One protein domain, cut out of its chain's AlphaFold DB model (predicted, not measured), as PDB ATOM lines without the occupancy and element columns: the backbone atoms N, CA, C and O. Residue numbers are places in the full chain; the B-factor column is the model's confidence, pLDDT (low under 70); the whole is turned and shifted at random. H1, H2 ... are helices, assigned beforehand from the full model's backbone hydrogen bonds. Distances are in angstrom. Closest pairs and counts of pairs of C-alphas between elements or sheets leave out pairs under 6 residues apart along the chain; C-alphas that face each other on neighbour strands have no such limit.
ATOM      1  N   PHE A 349      88.860   7.177 210.275       89.44
ATOM      2  CA  PHE A 349      89.533   8.465 210.427       89.44
ATOM      3  C   PHE A 349      90.505   8.724 209.277       89.44
ATOM      4  O   PHE A 349      91.080   7.788 208.713       89.44
ATOM      5  N   ASP A 350      90.720  10.000 208.973       89.38
ATOM      6  CA  ASP A 350      91.725  10.424 208.004       89.38
ATOM      7  C   ASP A 350      93.134  10.062 208.482       89.38
ATOM      8  O   ASP A 350      93.422  10.091 209.680       89.38
ATOM      9  N   ALA A 351      94.022   9.730 207.541       87.12
ATOM     10  CA  ALA A 351      95.381   9.297 207.862       87.12
ATOM     11  C   ALA A 351      96.151  10.360 208.665       87.12
ATOM     12  O   ALA A 351      96.778  10.039 209.672       87.12
ATOM     13  N   SER A 352      96.022  11.638 208.295       86.06
ATOM     14  CA  SER A 352      96.640  12.754 209.024       86.06
ATOM     15  C   SER A 352      96.150  12.832 210.468       86.06
ATOM     16  O   SER A 352      96.956  12.964 211.380       86.06
ATOM     17  N   PHE A 353      94.849  12.637 210.696       87.12
ATOM     18  CA  PHE A 353      94.282  12.656 212.041       87.12
ATOM     19  C   PHE A 353      94.831  11.518 212.911       87.12
ATOM     20  O   PHE A 353      95.169  11.734 214.075       87.12
ATOM     21  N   VAL A 354      94.945  10.310 212.347       87.88
ATOM     22  CA  VAL A 354      95.515   9.149 213.049       87.88
ATOM     23  C   VAL A 354      96.997   9.353 213.361       87.88
ATOM     24  O   VAL A 354      97.428   8.967 214.443       87.88
ATOM     25  N   LEU A 355      97.770   9.989 212.477       84.56
ATOM     26  CA  LEU A 355      99.172  10.322 212.752       84.56
ATOM     27  C   LEU A 355      99.318  11.386 213.840       84.56
ATOM     28  O   LEU A 355     100.121  11.216 214.750       84.56
ATOM     29  N   GLU A 356      98.528  12.456 213.768       83.50
ATOM     30  CA  GLU A 356      98.569  13.559 214.733       83.50
ATOM     31  C   GLU A 356      98.142  13.124 216.141       83.50
ATOM     32  O   GLU A 356      98.647  13.654 217.129       83.50
ATOM     33  N   ASN A 357      97.215  12.162 216.242       84.56
ATOM     34  CA  ASN A 357      96.566  11.811 217.509       84.56
ATOM     35  C   ASN A 357      96.916  10.426 218.048       84.56
ATOM     36  O   ASN A 357      96.851  10.186 219.253       84.56
ATOM     37  N   GLY A 358      97.288   9.498 217.172       79.44
ATOM     38  CA  GLY A 358      97.569   8.116 217.543       79.44
ATOM     39  C   GLY A 358      98.737   7.983 218.512       79.44
ATOM     40  O   GLY A 358      98.715   7.139 219.405       79.44
ATOM     41  N   LEU A 359      99.735   8.855 218.371       73.75
ATOM     42  CA  LEU A 359     100.992   8.776 219.109       73.75
ATOM     43  C   LEU A 359     100.824   9.047 220.604       73.75
ATOM     44  O   LEU A 359     101.338   8.294 221.431       73.75
ATOM     45  N   GLY A 360     100.077  10.095 220.955       78.38
ATOM     46  CA  GLY A 360      99.811  10.437 222.351       78.38
ATOM     47  C   GLY A 360      98.570   9.758 222.937       78.38
ATOM     48  O   GLY A 360      98.325   9.909 224.133       78.38
ATOM     49  N   ALA A 361      97.806   8.999 222.136       85.94
ATOM     50  CA  ALA A 361      96.586   8.319 222.572       85.94
ATOM     51  C   ALA A 361      96.559   6.814 222.224       85.94
ATOM     52  O   ALA A 361      95.858   6.385 221.300       85.94
ATOM     53  N   PRO A 362      97.279   5.960 222.980       84.25
ATOM     54  CA  PRO A 362      97.306   4.518 222.739       84.25
ATOM     55  C   PRO A 362      95.927   3.847 222.736       84.25
ATOM     56  O   PRO A 362      95.680   2.963 221.916       84.25
ATOM     57  N   LYS A 363      94.997   4.260 223.610       88.25
ATOM     58  CA  LYS A 363      93.644   3.674 223.623       88.25
ATOM     59  C   LYS A 363      92.840   4.047 222.385       88.25
ATOM     60  O   LYS A 363      91.969   3.286 221.967       88.25
ATOM     61  N   PHE A 364      93.108   5.218 221.818       91.00
ATOM     62  CA  PHE A 364      92.495   5.633 220.568       91.00
ATOM     63  C   PHE A 364      92.970   4.741 219.418       91.00
ATOM     64  O   PHE A 364      92.126   4.223 218.688       91.00
ATOM     65  N   LEU A 365      94.276   4.466 219.317       88.38
ATOM     66  CA  LEU A 365      94.802   3.522 218.323       88.38
ATOM     67  C   LEU A 365      94.182   2.128 218.459       88.38
ATOM     68  O   LEU A 365      93.729   1.570 217.464       88.38
ATOM     69  N   GLU A 366      94.052   1.604 219.683       90.25
ATOM     70  CA  GLU A 366      93.375   0.319 219.910       90.25
ATOM     71  C   GLU A 366      91.948   0.307 219.338       90.25
ATOM     72  O   GLU A 366      91.559  -0.640 218.654       90.25
ATOM     73  N   VAL A 367      91.173   1.369 219.575       92.88
ATOM     74  CA  VAL A 367      89.799   1.502 219.067       92.88
ATOM     75  C   VAL A 367      89.760   1.570 217.535       92.88
ATOM     76  O   VAL A 367      88.891   0.948 216.915       92.88
ATOM     77  N   VAL A 368      90.699   2.292 216.919       92.12
ATOM     78  CA  VAL A 368      90.827   2.402 215.457       92.12
ATOM     79  C   VAL A 368      91.176   1.048 214.829       92.12
ATOM     80  O   VAL A 368      90.543   0.632 213.853       92.12
ATOM     81  N   ASP A 369      92.109   0.308 215.423       89.88
ATOM     82  CA  ASP A 369      92.494  -1.020 214.945       89.88
ATOM     83  C   ASP A 369      91.400  -2.071 215.179       89.88
ATOM     84  O   ASP A 369      91.171  -2.929 214.322       89.88
ATOM     85  N   TRP A 370      90.639  -1.991 216.279       92.25
ATOM     86  CA  TRP A 370      89.454  -2.837 216.472       92.25
ATOM     87  C   TRP A 370      88.426  -2.635 215.365       92.25
ATOM     88  O   TRP A 370      87.851  -3.609 214.875       92.25
ATOM     89  N   HIS A 371      88.210  -1.392 214.937       91.81
ATOM     90  CA  HIS A 371      87.286  -1.083 213.854       91.81
ATOM     91  C   HIS A 371      87.730  -1.673 212.512       91.81
ATOM     92  O   HIS A 371      86.920  -2.305 211.824       91.81
ATOM     93  N   ALA A 372      89.015  -1.555 212.177       89.94
ATOM     94  CA  ALA A 372      89.589  -2.216 211.009       89.94
ATOM     95  C   ALA A 372      89.470  -3.747 211.097       89.94
ATOM     96  O   ALA A 372      88.978  -4.397 210.169       89.94
ATOM     97  N   ALA A 373      89.833  -4.337 212.236       88.38
ATOM     98  CA  ALA A 373      89.752  -5.776 212.458       88.38
ATOM     99  C   ALA A 373      88.312  -6.304 212.332       88.38
ATOM    100  O   ALA A 373      88.081  -7.312 211.663       88.38
ATOM    101  N   VAL A 374      87.322  -5.596 212.888       89.56
ATOM    102  CA  VAL A 374      85.899  -5.965 212.782       89.56
ATOM    103  C   VAL A 374      85.423  -5.980 211.332       89.56
ATOM    104  O   VAL A 374      84.651  -6.870 210.965       89.56
ATOM    105  N   LYS A 375      85.912  -5.069 210.482       85.94
ATOM    106  CA  LYS A 375      85.625  -5.100 209.038       85.94
ATOM    107  C   LYS A 375      86.241  -6.311 208.342       85.94
ATOM    108  O   LYS A 375      85.621  -6.868 207.439       85.94
ATOM    109  N   LEU A 376      87.418  -6.751 208.782       84.12
ATOM    110  CA  LEU A 376      88.099  -7.931 208.237       84.12
ATOM    111  C   LEU A 376      87.505  -9.263 208.727       84.12
ATOM    112  O   LEU A 376      87.668 -10.294 208.069       84.12
ATOM    113  N   PHE A 377      86.783  -9.276 209.853       83.12
ATOM    114  CA  PHE A 377      86.208 -10.507 210.402       83.12
ATOM    115  C   PHE A 377      85.204 -11.220 209.467       83.12
ATOM    116  O   PHE A 377      84.991 -12.408 209.719       83.12
ATOM    117  N   HIS A 378      84.653 -10.569 208.413       64.06
ATOM    118  CA  HIS A 378      84.263 -11.124 207.081       64.06
ATOM    119  C   HIS A 378      83.210 -10.288 206.303       64.06
ATOM    120  O   HIS A 378      82.421  -9.552 206.890       64.06
ATOM    121  N   ASN A 379      83.120 -10.568 204.986       53.34
ATOM    122  CA  ASN A 379      82.192 -10.129 203.912       53.34
ATOM    123  C   ASN A 379      80.669 -10.113 204.195       53.34
ATOM    124  O   ASN A 379      79.883  -9.824 203.299       53.34
ATOM    125  N   ASN A 380      80.216 -10.421 205.408       53.31
ATOM    126  CA  ASN A 380      78.806 -10.374 205.782       53.31
ATOM    127  C   ASN A 380      78.678  -9.692 207.147       53.31
ATOM    128  O   ASN A 380      78.702 -10.356 208.184       53.31
ATOM    129  N   MET A 381      78.464  -8.370 207.138       55.56
ATOM    130  CA  MET A 381      78.183  -7.520 208.314       55.56
ATOM    131  C   MET A 381      76.927  -7.931 209.118       55.56
ATOM    132  O   MET A 381      76.460  -7.194 209.978       55.56
ATOM    133  N   ARG A 382      76.340  -9.102 208.849       61.62
ATOM    134  CA  ARG A 382      75.059  -9.557 209.398       61.62
ATOM    135  C   ARG A 382      75.167 -10.237 210.765       61.62
ATOM    136  O   ARG A 382      74.171 -10.765 211.244       61.62
ATOM    137  N   CYS A 383      76.345 -10.277 211.397       74.50
ATOM    138  CA  CYS A 383      76.435 -10.775 212.772       74.50
ATOM    139  C   CYS A 383      76.254  -9.632 213.775       74.50
ATOM    140  O   CYS A 383      76.892  -8.583 213.668       74.50
ATOM    141  N   TYR A 384      75.363  -9.855 214.742       83.19
ATOM    142  CA  TYR A 384      74.945  -8.851 215.716       83.19
ATOM    143  C   TYR A 384      76.116  -8.182 216.468       83.19
ATOM    144  O   TYR A 384      76.110  -6.956 216.541       83.19
ATOM    145  N   PRO A 385      77.170  -8.900 216.925       86.06
ATOM    146  CA  PRO A 385      78.298  -8.259 217.612       86.06
ATOM    147  C   PRO A 385      79.076  -7.260 216.744       86.06
ATOM    148  O   PRO A 385      79.408  -6.175 217.211       86.06
ATOM    149  N   SER A 386      79.330  -7.581 215.468       86.56
ATOM    150  CA  SER A 386      79.994  -6.647 214.547       86.56
ATOM    151  C   SER A 386      79.117  -5.432 214.254       86.56
ATOM    152  O   SER A 386      79.615  -4.315 214.240       86.56
ATOM    153  N   PHE A 387      77.810  -5.629 214.059       88.19
ATOM    154  CA  PHE A 387      76.876  -4.521 213.845       88.19
ATOM    155  C   PHE A 387      76.809  -3.586 215.063       88.19
ATOM    156  O   PHE A 387      76.896  -2.368 214.912       88.19
ATOM    157  N   ALA A 388      76.718  -4.154 216.268       90.44
ATOM    158  CA  ALA A 388      76.729  -3.401 217.515       90.44
ATOM    159  C   ALA A 388      78.040  -2.620 217.697       90.44
ATOM    160  O   ALA A 388      77.991  -1.431 218.008       90.44
ATOM    161  N   PHE A 389      79.194  -3.237 217.398       93.94
ATOM    162  CA  PHE A 389      80.483  -2.542 217.400       93.94
ATOM    163  C   PHE A 389      80.479  -1.335 216.455       93.94
ATOM    164  O   PHE A 389      80.817  -0.236 216.879       93.94
ATOM    165  N   ILE A 390      80.070  -1.509 215.189       91.25
ATOM    166  CA  ILE A 390      80.075  -0.422 214.194       91.25
ATOM    167  C   ILE A 390      79.172   0.741 214.628       91.25
ATOM    168  O   ILE A 390      79.536   1.898 214.431       91.25
ATOM    169  N   ASN A 391      78.021   0.465 215.243       90.94
ATOM    170  CA  ASN A 391      77.139   1.521 215.746       90.94
ATOM    171  C   ASN A 391      77.726   2.241 216.965       90.94
ATOM    172  O   ASN A 391      77.696   3.469 217.004       90.94
ATOM    173  N   CYS A 392      78.311   1.510 217.920       92.81
ATOM    174  CA  CYS A 392      79.043   2.121 219.031       92.81
ATOM    175  C   CYS A 392      80.214   2.975 218.526       92.81
ATOM    176  O   CYS A 392      80.422   4.081 219.013       92.81
ATOM    177  N   PHE A 393      80.937   2.494 217.512       93.75
ATOM    178  CA  PHE A 393      82.056   3.213 216.913       93.75
ATOM    179  C   PHE A 393      81.597   4.499 216.227       93.75
ATOM    180  O   PHE A 393      82.214   5.536 216.423       93.75
ATOM    181  N   LYS A 394      80.477   4.481 215.489       91.31
ATOM    182  CA  LYS A 394      79.882   5.708 214.930       91.31
ATOM    183  C   LYS A 394      79.521   6.723 216.017       91.31
ATOM    184  O   LYS A 394      79.875   7.884 215.881       91.31
ATOM    185  N   GLY A 395      78.897   6.285 217.112       90.00
ATOM    186  CA  GLY A 395      78.595   7.172 218.243       90.00
ATOM    187  C   GLY A 395      79.855   7.790 218.862       90.00
ATOM    188  O   GLY A 395      79.891   8.990 219.120       90.00
ATOM    189  N   PHE A 396      80.916   6.995 219.018       90.94
ATOM    190  CA  PHE A 396      82.228   7.469 219.462       90.94
ATOM    191  C   PHE A 396      82.845   8.494 218.491       90.94
ATOM    192  O   PHE A 396      83.310   9.549 218.920       90.94
ATOM    193  N   MET A 397      82.793   8.225 217.181       87.81
ATOM    194  CA  MET A 397      83.243   9.149 216.131       87.81
ATOM    195  C   MET A 397      82.493  10.477 216.189       87.81
ATOM    196  O   MET A 397      83.116  11.533 216.131       87.81
ATOM    197  N   ASP A 398      81.166  10.430 216.292       86.06
ATOM    198  CA  ASP A 398      80.321  11.620 216.338       86.06
ATOM    199  C   ASP A 398      80.595  12.428 217.610       86.06
ATOM    200  O   ASP A 398      80.676  13.655 217.557       86.06
ATOM    201  N   HIS A 399      80.847  11.752 218.736       83.62
ATOM    202  CA  HIS A 399      81.250  12.400 219.979       83.62
ATOM    203  C   HIS A 399      82.598  13.119 219.827       83.62
ATOM    204  O   HIS A 399      82.695  14.308 220.141       83.62
ATOM    205  N   LEU A 400      83.621  12.452 219.280       82.81
ATOM    206  CA  LEU A 400      84.917  13.083 219.011       82.81
ATOM    207  C   LEU A 400      84.788  14.244 218.016       82.81
ATOM    208  O   LEU A 400      85.318  15.324 218.267       82.81
ATOM    209  N   ARG A 401      84.023  14.071 216.932       76.69
ATOM    210  CA  ARG A 401      83.767  15.112 215.921       76.69
ATOM    211  C   ARG A 401      83.007  16.315 216.480       76.69
ATOM    212  O   ARG A 401      83.267  17.445 216.078       76.69
ATOM    213  N   SER A 402      82.092  16.093 217.421       78.00
ATOM    214  CA  SER A 402      81.363  17.175 218.092       78.00
ATOM    215  C   SER A 402      82.271  18.013 219.000       78.00
ATOM    216  O   SER A 402      82.097  19.231 219.076       78.00
ATOM    217  N   LYS A 403      83.287  17.386 219.614       67.06
ATOM    218  CA  LYS A 403      84.336  18.062 220.396       67.06
ATOM    219  C   LYS A 403      85.416  18.716 219.512       67.06
ATOM    220  O   LYS A 403      86.002  19.714 219.910       67.06
ATOM    221  N   HIS A 404      85.592  18.235 218.279       54.91
ATOM    222  CA  HIS A 404      86.546  18.700 217.255       54.91
ATOM    223  C   HIS A 404      86.345  20.111 216.693       54.91
ATOM    224  O   HIS A 404      87.099  20.525 215.810       54.91
ATOM    225  N   LYS A 405      85.359  20.878 217.172       52.91
ATOM    226  CA  LYS A 405      85.290  22.316 216.855       52.91
ATOM    227  C   LYS A 405      86.495  23.093 217.415       52.91
ATOM    228  O   LYS A 405      86.727  24.222 217.000       52.91
ATOM    229  N   VAL A 406      87.269  22.469 218.304       52.00
ATOM    230  CA  VAL A 406      88.598  22.886 218.759       52.00
ATOM    231  C   VAL A 406      89.550  21.720 218.458       52.00
ATOM    232  O   VAL A 406      89.161  20.569 218.648       52.00
ATOM    233  N   GLN A 407      90.751  21.980 217.931       60.25
ATOM    234  CA  GLN A 407      91.777  20.950 217.704       60.25
ATOM    235  C   GLN A 407      91.998  20.163 219.009       60.25
ATOM    236  O   GLN A 407      92.518  20.732 219.965       60.25
ATOM    237  N   LEU A 408      91.559  18.900 219.086       68.94
ATOM    238  CA  LEU A 408      91.854  18.067 220.255       68.94
ATOM    239  C   LEU A 408      93.321  17.666 220.204       68.94
ATOM    240  O   LEU A 408      93.775  17.142 219.187       68.94
ATOM    241  N   ALA A 409      94.044  17.876 221.300       77.31
ATOM    242  CA  ALA A 409      95.369  17.306 221.443       77.31
ATOM    243  C   ALA A 409      95.255  15.796 221.707       77.31
ATOM    244  O   ALA A 409      94.305  15.331 222.344       77.31
ATOM    245  N   SER A 410      96.275  15.029 221.305       76.62
ATOM    246  CA  SER A 410      96.374  13.591 221.610       76.62
ATOM    247  C   SER A 410      96.097  13.285 223.093       76.62
ATOM    248  O   SER A 410      95.391  12.335 223.430       76.62
ATOM    249  N   ALA A 411      96.630  14.122 223.990       79.25
ATOM    250  CA  ALA A 411      96.473  13.973 225.433       79.25
ATOM    251  C   ALA A 411      95.006  14.071 225.886       79.25
ATOM    252  O   ALA A 411      94.600  13.350 226.797       79.25
ATOM    253  N   ASP A 412      94.194  14.898 225.228       84.31
ATOM    254  CA  ASP A 412      92.782  15.082 225.569       84.31
ATOM    255  C   ASP A 412      91.952  13.854 225.184       84.31
ATOM    256  O   ASP A 412      91.061  13.440 225.925       84.31
ATOM    257  N   ILE A 413      92.271  13.230 224.045       87.25
ATOM    258  CA  ILE A 413      91.619  11.995 223.590       87.25
ATOM    259  C   ILE A 413      91.951  10.846 224.541       87.25
ATOM    260  O   ILE A 413      91.069  10.085 224.946       87.25
ATOM    261  N   GLU A 414      93.217  10.729 224.936       89.50
ATOM    262  CA  GLU A 414      93.645   9.697 225.876       89.50
ATOM    263  C   GLU A 414      93.020   9.906 227.261       89.50
ATOM    264  O   GLU A 414      92.515   8.951 227.852       89.50
ATOM    265  N   THR A 415      92.980  11.152 227.746       87.81
ATOM    266  CA  THR A 415      92.322  11.533 229.007       87.81
ATOM    267  C   THR A 415      90.821  11.251 228.944       87.81
ATOM    268  O   THR A 415      90.257  10.691 229.881       87.81
ATOM    269  N   TYR A 416      90.156  11.524 227.819       89.25
ATOM    270  CA  TYR A 416      88.759  11.140 227.617       89.25
ATOM    271  C   TYR A 416      88.564   9.622 227.764       89.25
ATOM    272  O   TYR A 416      87.719   9.159 228.526       89.25
ATOM    273  N   LEU A 417      89.393   8.814 227.103       89.94
ATOM    274  CA  LEU A 417      89.292   7.351 227.157       89.94
ATOM    275  C   LEU A 417      89.768   6.745 228.492       89.94
ATOM    276  O   LEU A 417      89.489   5.571 228.785       89.94
ATOM    277  N   LYS A 418      90.538   7.487 229.296       90.38
ATOM    278  CA  LYS A 418      91.098   7.020 230.573       90.38
ATOM    279  C   LYS A 418      90.374   7.510 231.800       90.38
ATOM    280  O   LYS A 418      90.274   6.708 232.724       90.38
ATOM    281  N   ASP A 419      89.887   8.743 231.800       88.75
ATOM    282  CA  ASP A 419      89.501   9.476 233.003       88.75
ATOM    283  C   ASP A 419      88.043   9.942 232.959       88.75
ATOM    284  O   ASP A 419      87.340   9.781 233.963       88.75
ATOM    285  N   ASP A 420      87.555  10.383 231.796       90.75
ATOM    286  CA  ASP A 420      86.160  10.790 231.602       90.75
ATOM    287  C   ASP A 420      85.189   9.600 231.724       90.75
ATOM    288  O   ASP A 420      85.435   8.499 231.223       90.75
ATOM    289  N   GLN A 421      84.066   9.803 232.419       92.62
ATOM    290  CA  GLN A 421      83.101   8.735 232.686       92.62
ATOM    291  C   GLN A 421      82.440   8.217 231.401       92.62
ATOM    292  O   GLN A 421      82.262   7.004 231.259       92.62
ATOM    293  N   GLN A 422      82.110   9.111 230.464       89.56
ATOM    294  CA  GLN A 422      81.521   8.733 229.184       89.56
ATOM    295  C   GLN A 422      82.564   8.036 228.308       89.56
ATOM    296  O   GLN A 422      82.292   6.954 227.794       89.56
ATOM    297  N   GLY A 423      83.780   8.578 228.210       89.88
ATOM    298  CA  GLY A 423      84.846   7.975 227.404       89.88
ATOM    299  C   GLY A 423      85.297   6.602 227.907       89.88
ATOM    300  O   GLY A 423      85.489   5.680 227.109       89.88
ATOM    301  N   LYS A 424      85.354   6.398 229.230       94.06
ATOM    302  CA  LYS A 424      85.536   5.067 229.840       94.06
ATOM    303  C   LYS A 424      84.440   4.093 229.416       94.06
ATOM    304  O   LYS A 424      84.733   2.931 229.114       94.06
ATOM    305  N   GLN A 425      83.185   4.543 229.427       94.19
ATOM    306  CA  GLN A 425      82.044   3.708 229.072       94.19
ATOM    307  C   GLN A 425      82.043   3.368 227.578       94.19
ATOM    308  O   GLN A 425      81.834   2.205 227.228       94.19
ATOM    309  N   ASP A 426      82.343   4.335 226.711       93.25
ATOM    310  CA  ASP A 426      82.484   4.135 225.267       93.25
ATOM    311  C   ASP A 426      83.576   3.106 224.967       93.25
ATOM    312  O   ASP A 426      83.322   2.115 224.279       93.25
ATOM    313  N   TYR A 427      84.766   3.277 225.554       95.00
ATOM    314  CA  TYR A 427      85.880   2.342 225.394       95.00
ATOM    315  C   TYR A 427      85.509   0.929 225.868       95.00
ATOM    316  O   TYR A 427      85.758  -0.054 225.167       95.00
ATOM    317  N   LYS A 428      84.862   0.805 227.035       95.75
ATOM    318  CA  LYS A 428      84.414  -0.489 227.575       95.75
ATOM    319  C   LYS A 428      83.383  -1.160 226.663       95.75
ATOM    320  O   LYS A 428      83.487  -2.363 226.421       95.75
ATOM    321  N   ASN A 429      82.419  -0.402 226.142       95.31
ATOM    322  CA  ASN A 429      81.400  -0.902 225.220       95.31
ATOM    323  C   ASN A 429      82.028  -1.380 223.905       95.31
ATOM    324  O   ASN A 429      81.736  -2.486 223.449       95.31
ATOM    325  N   LEU A 430      82.920  -0.577 223.320       95.81
ATOM    326  CA  LEU A 430      83.655  -0.925 222.102       95.81
ATOM    327  C   LEU A 430      84.474  -2.200 222.295       95.81
ATOM    328  O   LEU A 430      84.365  -3.125 221.490       95.81
ATOM    329  N   LYS A 431      85.222  -2.291 223.397       95.69
ATOM    330  CA  LYS A 431      86.022  -3.470 223.734       95.69
ATOM    331  C   LYS A 431      85.164  -4.725 223.874       95.69
ATOM    332  O   LYS A 431      85.475  -5.750 223.276       95.69
ATOM    333  N   MET A 432      84.061  -4.635 224.614       96.44
ATOM    334  CA  MET A 432      83.131  -5.749 224.810       96.44
ATOM    335  C   MET A 432      82.597  -6.279 223.469       96.44
ATOM    336  O   MET A 432      82.614  -7.487 223.225       96.44
ATOM    337  N   TRP A 433      82.144  -5.390 222.577       95.50
ATOM    338  CA  TRP A 433      81.627  -5.802 221.269       95.50
ATOM    339  C   TRP A 433      82.718  -6.342 220.344       95.50
ATOM    340  O   TRP A 433      82.477  -7.314 219.625       95.50
ATOM    341  N   TYR A 434      83.917  -5.761 220.396       93.56
ATOM    342  CA  TYR A 434      85.082  -6.262 219.675       93.56
ATOM    343  C   TYR A 434      85.432  -7.691 220.105       93.56
ATOM    344  O   TYR A 434      85.540  -8.574 219.256       93.56
ATOM    345  N   GLU A 435      85.545  -7.949 221.410       93.94
ATOM    346  CA  GLU A 435      85.877  -9.272 221.948       93.94
ATOM    347  C   GLU A 435      84.811 -10.314 221.583       93.94
ATOM    348  O   GLU A 435      85.145 -11.432 221.180       93.94
ATOM    349  N   ALA A 436      83.528  -9.941 221.635       92.69
ATOM    350  CA  ALA A 436      82.430 -10.801 221.200       92.69
ATOM    351  C   ALA A 436      82.507 -11.126 219.695       92.69
ATOM    352  O   ALA A 436      82.354 -12.289 219.297       92.69
ATOM    353  N   ALA A 437      82.779 -10.125 218.852       90.38
ATOM    354  CA  ALA A 437      82.958 -10.309 217.414       90.38
ATOM    355  C   ALA A 437      84.190 -11.177 217.100       90.38
ATOM    356  O   ALA A 437      84.112 -12.099 216.284       90.38
ATOM    357  N   TYR A 438      85.302 -10.941 217.797       90.19
ATOM    358  CA  TYR A 438      86.541 -11.696 217.649       90.19
ATOM    359  C   TYR A 438      86.377 -13.161 218.073       90.19
ATOM    360  O   TYR A 438      86.783 -14.066 217.344       90.19
ATOM    361  N   ALA A 439      85.715 -13.426 219.204       90.25
ATOM    362  CA  ALA A 439      85.426 -14.785 219.657       90.25
ATOM    363  C   ALA A 439      84.569 -15.554 218.640       90.25
ATOM    364  O   ALA A 439      84.840 -16.725 218.354       90.25
ATOM    365  N   LEU A 440      83.566 -14.897 218.048       88.81
ATOM    366  CA  LEU A 440      82.746 -15.483 216.989       88.81
ATOM    367  C   LEU A 440      83.567 -15.765 215.722       88.81
ATOM    368  O   LEU A 440      83.462 -16.855 215.156       88.81
ATOM    369  N   HIS A 441      84.407 -14.818 215.296       86.69
ATOM    370  CA  HIS A 441      85.313 -14.995 214.160       86.69
ATOM    371  C   HIS A 441      86.269 -16.177 214.378       86.69
ATOM    372  O   HIS A 441      86.397 -17.041 213.509       86.69
ATOM    373  N   LYS A 442      86.872 -16.279 215.570       87.62
ATOM    374  CA  LYS A 442      87.760 -17.383 215.949       87.62
ATOM    375  C   LYS A 442      87.045 -18.734 215.907       87.62
ATOM    376  O   LYS A 442      87.585 -19.676 215.335       87.62
ATOM    377  N   LYS A 443      85.822 -18.828 216.448       87.44
ATOM    378  CA  LYS A 443      84.996 -20.049 216.369       87.44
ATOM    379  C   LYS A 443      84.721 -20.458 214.919       87.44
ATOM    380  O   LYS A 443      84.857 -21.629 214.586       87.44
ATOM    381  N   ARG A 444      84.379 -19.502 214.047       84.12
ATOM    382  CA  ARG A 444      84.139 -19.763 212.616       84.12
ATOM    383  C   ARG A 444      85.393 -20.243 211.897       84.12
ATOM    384  O   ARG A 444      85.323 -21.230 211.174       84.12
ATOM    385  N   ARG A 445      86.535 -19.590 212.125       82.06
ATOM    386  CA  ARG A 445      87.814 -20.031 211.555       82.06
ATOM    387  C   ARG A 445      88.212 -21.415 212.042       82.06
ATOM    388  O   ARG A 445      88.639 -22.220 211.229       82.06
ATOM    389  N   ALA A 446      88.025 -21.713 213.326       84.69
ATOM    390  CA  ALA A 446      88.266 -23.050 213.857       84.69
ATOM    391  C   ALA A 446      87.368 -24.095 213.178       84.69
ATOM    392  O   ALA A 446      87.876 -25.124 212.761       84.69
ATOM    393  N   ALA A 447      86.075 -23.803 212.984       82.50
ATOM    394  CA  ALA A 447      85.141 -24.688 212.281       82.50
ATOM    395  C   ALA A 447      85.497 -24.897 210.794       82.50
ATOM    396  O   ALA A 447      85.286 -25.983 210.266       82.50
ATOM    397  N   GLN A 448      86.049 -23.881 210.125       78.00
ATOM    398  CA  GLN A 448      86.535 -23.977 208.741       78.00
ATOM    399  C   GLN A 448      87.892 -24.688 208.624       78.00
ATOM    400  O   GLN A 448      88.187 -25.264 207.583       78.00
TER     401      GLN A 448
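Overview. This is residues 349 to 448 of the 502 residues of an uncharacterized protein of Hyaloscypha hepaticicola (UniProt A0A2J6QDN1). Three helices, H2, H3 and H5, make an up-and-down bundle, each running against the one before it, with H5, the longest, running along its length. The short helices H1 and H4 pack on the end of the bundle where H2 begins, and residues 401 to 407, of which 401 to 403 belong to H3, stick out. The printed part has 100 residues with five named helices, H1 to H5 in chain order, and no named strand; the class is all helix. The whole is compact, with a radius of gyration of the C-alphas of 14.3 A, but elongated, spanning 47 by 27 by 19 A.

Along the chain. H5, residues 421 to 448, is 40.7 A long from first to last C-alpha and ends at C-alpha 448 (86.535, -23.977, 208.741). H3, residues 384 to 403, is 28.9 A long, and H2, residues 362 to 376, is 21.2 A. H1 is residues 351 to 358, beginning at C-alpha 351 (95.381, 9.297, 207.862), and H4 is residues 410 to 418.

Arrangement. H5 touches H3 at a shallow tilt of 30 degrees, opposite ways, the closest C-alphas being those of Pro 385 and Ala 437, 5.1 A apart. The hub, H2, touches H5 the same way at 35.4 degrees, only just steep, closest at the C-alphas of Trp 370 and Tyr 434, 6.4 A. H2 and H3 are a helical hairpin, touching at the C-alphas of Val 374 and Ser 386, 6.2 A. H4 touches H2 about perpendicular, at 77 degrees, closest at the C-alphas of Lys 363 and Glu 414, 6.4 A. H4 and H5 touch only at the corner. H1 touches H4, closest at the C-alphas of Asn 357 and Ser 410, 4.5 A, and is apart from H3 and H5. In H1 to H5 every O i to N i+4 pair is within hydrogen-bond range.

Size, cuts and confidence. The C-alphas farthest apart, of Val 406 and Ala 447, are 48.1 A apart. The printed part has no cut and no long link. Residues 378 to 382 and 403 to 408 have pLDDT under 70.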